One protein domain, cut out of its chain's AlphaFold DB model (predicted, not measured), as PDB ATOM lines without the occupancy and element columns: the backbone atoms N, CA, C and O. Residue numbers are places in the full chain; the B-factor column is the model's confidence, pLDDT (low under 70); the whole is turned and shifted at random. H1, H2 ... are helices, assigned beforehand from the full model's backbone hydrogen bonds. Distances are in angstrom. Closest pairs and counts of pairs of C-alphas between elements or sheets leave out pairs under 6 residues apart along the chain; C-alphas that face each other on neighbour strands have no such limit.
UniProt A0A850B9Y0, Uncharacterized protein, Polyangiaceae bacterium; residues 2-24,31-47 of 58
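This is residues 2 to 24 and 31 to 47 of the 58 residues of an uncharacterized protein of Polyangiaceae bacterium (UniProt A0A850B9Y0). Two helices meet loosely near their ends as a corner: H2 makes most of the length, H1 stands across its first end, and the unnamed stretch of residues 2 to 9 slants past H2 to reach H1. Residues 17 to 22 stick out. The printed part has 40 residues with two named helices, H1 then H2, and no named strand; the class is all helix. It is loose, with a radius of gyration of the C-alphas of 11.8 A, and spans 35 by 17 by 16 A, only just a rod.

Look at H1, residues 10 to 19, and H2, residues 31 to 45: they are close but not clearly touching, and their closest C-alphas, of Asp 12 and Leu 31, are 6.5 A apart. Their lines are only just about perpendicular, at 71 degrees. In H1 and H2 every O i to N i+4 pair is within hydrogen-bond range.

Find C-alpha 10 at (10.927, 66.775, 124.970); H1 runs 13.9 A from there to C-alpha 19. H2 runs 21.3 A, from C-alpha 31 at (3.893, 61.643, 116.950) to C-alpha 45 at (-14.849, 69.862, 122.800).

The C-alphas farthest apart, of Gln 22 and Ala 47, are 35.5 A apart. Residues 25 to 30 are not printed; C-alphas 24 and 31 are 12.5 A apart across the cut. The model's pLDDT is under 70 at residues 20 to 22 and 45 to 47.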
ATOM      1  N   LYS A   2      -8.655  78.300 113.759       76.88
ATOM      2  CA  LYS A   2      -8.865  77.450 114.945       76.88
ATOM      3  C   LYS A   2      -7.505  77.155 115.571       76.88
ATOM      4  O   LYS A   2      -6.615  76.692 114.865       76.88
ATOM      5  N   GLU A   3      -7.362  77.451 116.854       86.06
ATOM      6  CA  GLU A   3      -6.136  77.223 117.620       86.06
ATOM      7  C   GLU A   3      -6.267  75.930 118.434       86.06
ATOM      8  O   GLU A   3      -7.367  75.565 118.850       86.06
ATOM      9  N   ILE A   4      -5.155  75.220 118.633       87.75
ATOM     10  CA  ILE A   4      -5.078  74.017 119.473       87.75
ATOM     11  C   ILE A   4      -3.848  74.104 120.377       87.75
ATOM     12  O   ILE A   4      -2.821  74.653 119.981       87.75
ATOM     13  N   THR A   5      -3.936  73.530 121.574       89.69
ATOM     14  CA  THR A   5      -2.804  73.376 122.497       89.69
ATOM     15  C   THR A   5      -2.298  71.939 122.444       89.69
ATOM     16  O   THR A   5      -3.073  71.006 122.634       89.69
ATOM     17  N   LEU A   6      -1.006  71.732 122.196       90.94
ATOM     18  CA  LEU A   6      -0.399  70.400 122.189       90.94
ATOM     19  C   LEU A   6       0.449  70.206 123.445       90.94
ATOM     20  O   LEU A   6       1.312  71.025 123.747       90.94
ATOM     21  N   THR A   7       0.227  69.102 124.154       92.25
ATOM     22  CA  THR A   7       1.135  68.624 125.201       92.25
ATOM     23  C   THR A   7       2.020  67.542 124.601       92.25
ATOM     24  O   THR A   7       1.532  66.493 124.176       92.25
ATOM     25  N   LEU A   8       3.319  67.814 124.542       90.69
ATOM     26  CA  LEU A   8       4.325  66.967 123.910       90.69
ATOM     27  C   LEU A   8       5.473  66.722 124.890       90.69
ATOM     28  O   LEU A   8       5.741  67.548 125.764       90.69
ATOM     29  N   THR A   9       6.151  65.588 124.744       93.81
ATOM     30  CA  THR A   9       7.400  65.332 125.475       93.81
ATOM     31  C   THR A   9       8.572  66.069 124.824       93.81
ATOM     32  O   THR A   9       8.483  66.507 123.677       93.81
ATOM     33  N   VAL A  10       9.697  66.190 125.535       91.25
ATOM     34  CA  VAL A  10      10.927  66.775 124.970       91.25
ATOM     35  C   VAL A  10      11.383  65.999 123.730       91.25
ATOM     36  O   VAL A  10      11.756  66.613 122.733       91.25
ATOM     37  N   ASP A  11      11.273  64.669 123.746       91.19
ATOM     38  CA  ASP A  11      11.612  63.821 122.599       91.19
ATOM     39  C   ASP A  11      10.684  64.068 121.404       91.19
ATOM     40  O   ASP A  11      11.151  64.178 120.273       91.19
ATOM     41  N   ASP A  12       9.376  64.223 121.651       89.25
ATOM     42  CA  ASP A  12       8.401  64.580 120.615       89.25
ATOM     43  C   ASP A  12       8.759  65.943 119.979       89.25
ATOM     44  O   ASP A  12       8.681  66.096 118.762       89.25
ATOM     45  N   VAL A  13       9.191  66.928 120.781       90.06
ATOM     46  CA  VAL A  13       9.618  68.251 120.287       90.06
ATOM     47  C   VAL A  13      10.903  68.148 119.466       90.06
ATOM     48  O   VAL A  13      10.955  68.692 118.365       90.06
ATOM     49  N   ASN A  14      11.913  67.425 119.951       88.25
ATOM     50  CA  ASN A  14      13.155  67.199 119.206       88.25
ATOM     51  C   ASN A  14      12.877  66.527 117.859       88.25
ATOM     52  O   ASN A  14      13.360  66.984 116.828       88.25
ATOM     53  N   LEU A  15      12.004  65.521 117.849       87.50
ATOM     54  CA  LEU A  15      11.589  64.826 116.639       87.50
ATOM     55  C   LEU A  15      10.879  65.752 115.635       87.50
ATOM     56  O   LEU A  15      11.090  65.612 114.431       87.50
ATOM     57  N   ILE A  16      10.061  66.705 116.097       85.44
ATOM     58  CA  ILE A  16       9.463  67.736 115.227       85.44
ATOM     59  C   ILE A  16      10.557  68.613 114.623       85.44
ATOM     60  O   ILE A  16      10.556  68.836 113.414       85.44
ATOM     61  N   LEU A  17      11.485  69.098 115.453       81.88
ATOM     62  CA  LEU A  17      12.575  69.975 115.025       81.88
ATOM     63  C   LEU A  17      13.495  69.282 114.010       81.88
ATOM     64  O   LEU A  17      13.867  69.887 113.008       81.88
ATOM     65  N   GLU A  18      13.796  67.999 114.214       79.31
ATOM     66  CA  GLU A  18      14.513  67.162 113.248       79.31
ATOM     67  C   GLU A  18      13.671  66.880 111.989       79.31
ATOM     68  O   GLU A  18      14.191  66.838 110.875       79.31
ATOM     69  N   GLY A  19      12.355  66.706 112.150       73.88
ATOM     70  CA  GLY A  19      11.397  66.405 111.084       73.88
ATOM     71  C   GLY A  19      11.227  67.523 110.055       73.88
ATOM     72  O   GLY A  19      11.042  67.222 108.874       73.88
ATOM     73  N   VAL A  20      11.397  68.791 110.458       69.00
ATOM     74  CA  VAL A  20      11.518  69.940 109.532       69.00
ATOM     75  C   VAL A  20      12.652  69.717 108.511       69.00
ATOM     76  O   VAL A  20      12.621  70.275 107.416       69.00
ATOM     77  N   GLY A  21      13.615  68.848 108.835       60.47
ATOM     78  CA  GLY A  21      14.795  68.534 108.040       60.47
ATOM     79  C   GLY A  21      14.798  67.218 107.247       60.47
ATOM     80  O   GLY A  21      15.881  66.879 106.797       60.47
ATOM     81  N   GLN A  22      13.666  66.520 107.007       64.31
ATOM     82  CA  GLN A  22      13.541  65.292 106.156       64.31
ATOM     83  C   GLN A  22      13.557  63.910 106.862       64.31
ATOM     84  O   GLN A  22      14.076  62.931 106.318       64.31
ATOM     85  N   LEU A  23      12.970  63.754 108.053       75.00
ATOM     86  CA  LEU A  23      12.926  62.428 108.692       75.00
ATOM     87  C   LEU A  23      12.017  61.407 107.966       75.00
ATOM     88  O   LEU A  23      10.954  61.765 107.455       75.00
ATOM     89  N   PRO A  24      12.377  60.104 107.976       79.81
ATOM     90  CA  PRO A  24      11.534  59.041 107.434       79.81
ATOM     91  C   PRO A  24      10.260  58.840 108.271       79.81
ATOM     92  O   PRO A  24      10.298  58.888 109.502       79.81
ATOM     93  N   LEU A  31       4.075  60.230 116.643       87.88
ATOM     94  CA  LEU A  31       3.893  61.643 116.950       87.88
ATOM     95  C   LEU A  31       2.681  62.229 116.209       87.88
ATOM     96  O   LEU A  31       1.856  62.912 116.813       87.88
ATOM     97  N   VAL A  32       2.530  61.918 114.918       87.19
ATOM     98  CA  VAL A  32       1.375  62.352 114.113       87.19
ATOM     99  C   VAL A  32       0.067  61.829 114.710       87.19
ATOM    100  O   VAL A  32      -0.890  62.594 114.833       87.19
ATOM    101  N   ALA A  33       0.028  60.563 115.133       89.06
ATOM    102  CA  ALA A  33      -1.146  59.979 115.777       89.06
ATOM    103  C   ALA A  33      -1.523  60.718 117.076       89.06
ATOM    104  O   ALA A  33      -2.682  61.098 117.245       89.06
ATOM    105  N   LYS A  34      -0.544  61.012 117.948       91.25
ATOM    106  CA  LYS A  34      -0.769  61.792 119.181       91.25
ATOM    107  C   LYS A  34      -1.340  63.185 118.892       91.25
ATOM    108  O   LYS A  34      -2.245  63.637 119.592       91.25
ATOM    109  N   ILE A  35      -0.817  63.877 117.878       90.50
ATOM    110  CA  ILE A  35      -1.292  65.216 117.493       90.50
ATOM    111  C   ILE A  35      -2.736  65.146 116.994       90.50
ATOM    112  O   ILE A  35      -3.564  65.950 117.423       90.50
ATOM    113  N   GLN A  36      -3.057  64.181 116.127       88.38
ATOM    114  CA  GLN A  36      -4.422  63.992 115.626       88.38
ATOM    115  C   GLN A  36      -5.408  63.717 116.764       88.38
ATOM    116  O   GLN A  36      -6.493  64.294 116.786       88.38
ATOM    117  N   GLU A  37      -5.020  62.893 117.736       92.00
ATOM    118  CA  GLU A  37      -5.845  62.590 118.902       92.00
ATOM    119  C   GLU A  37      -6.118  63.840 119.759       92.00
ATOM    120  O   GLU A  37      -7.271  64.132 120.087       92.00
ATOM    121  N   GLN A  38      -5.080  64.618 120.089       90.69
ATOM    122  CA  GLN A  38      -5.225  65.844 120.885       90.69
ATOM    123  C   GLN A  38      -6.022  66.924 120.150       90.69
ATOM    124  O   GLN A  38      -6.860  67.595 120.759       90.69
ATOM    125  N   ALA A  39      -5.786  67.083 118.847       89.62
ATOM    126  CA  ALA A  39      -6.524  68.020 118.013       89.62
ATOM    127  C   ALA A  39      -7.998  67.612 117.906       89.62
ATOM    128  O   ALA A  39      -8.871  68.453 118.103       89.62
ATOM    129  N   GLY A  40      -8.288  66.329 117.663       88.75
ATOM    130  CA  GLY A  40      -9.650  65.806 117.563       88.75
ATOM    131  C   GLY A  40     -10.463  66.060 118.831       88.75
ATOM    132  O   GLY A  40     -11.581  66.563 118.751       88.75
ATOM    133  N   ARG A  41      -9.872  65.810 120.007       88.25
ATOM    134  CA  ARG A  41     -10.506  66.084 121.307       88.25
ATOM    135  C   ARG A  41     -10.808  67.571 121.509       88.25
ATOM    136  O   ARG A  41     -11.889  67.912 121.975       88.25
ATOM    137  N   GLN A  42      -9.887  68.458 121.138       87.56
ATOM    138  CA  GLN A  42     -10.074  69.906 121.293       87.56
ATOM    139  C   GLN A  42     -11.073  70.480 120.288       87.56
ATOM    140  O   GLN A  42     -11.921  71.288 120.649       87.56
ATOM    141  N   LEU A  43     -11.021  70.030 119.036       85.00
ATOM    142  CA  LEU A  43     -11.951  70.451 117.991       85.00
ATOM    143  C   LEU A  43     -13.379  69.967 118.266       85.00
ATOM    144  O   LEU A  43     -14.318  70.704 117.969       85.00
ATOM    145  N   ALA A  44     -13.537  68.770 118.841       78.38
ATOM    146  CA  ALA A  44     -14.827  68.251 119.285       78.38
ATOM    147  C   ALA A  44     -15.334  68.976 120.544       78.38
ATOM    148  O   ALA A  44     -16.480  69.410 120.573       78.38
ATOM    149  N   GLY A  45     -14.476  69.184 121.551       66.06
ATOM    150  CA  GLY A  45     -14.849  69.862 122.800       66.06
ATOM    151  C   GLY A  45     -15.148  71.358 122.644       66.06
ATOM    152  O   GLY A  45     -15.942  71.916 123.396       66.06
ATOM    153  N   ASN A  46     -14.582  72.019 121.631       58.03
ATOM    154  CA  ASN A  46     -14.848  73.433 121.353       58.03
ATOM    155  C   ASN A  46     -16.205  73.681 120.653       58.03
ATOM    156  O   ASN A  46     -16.528  74.828 120.344       58.03
ATOM    157  N   ALA A  47     -16.998  72.637 120.382       57.19
ATOM    158  CA  ALA A  47     -18.367  72.776 119.881       57.19
ATOM    159  C   ALA A  47     -19.399  73.052 120.997       57.19
ATOM    160  O   ALA A  47     -20.490  73.529 120.698       57.19
TER     161      ALA A  47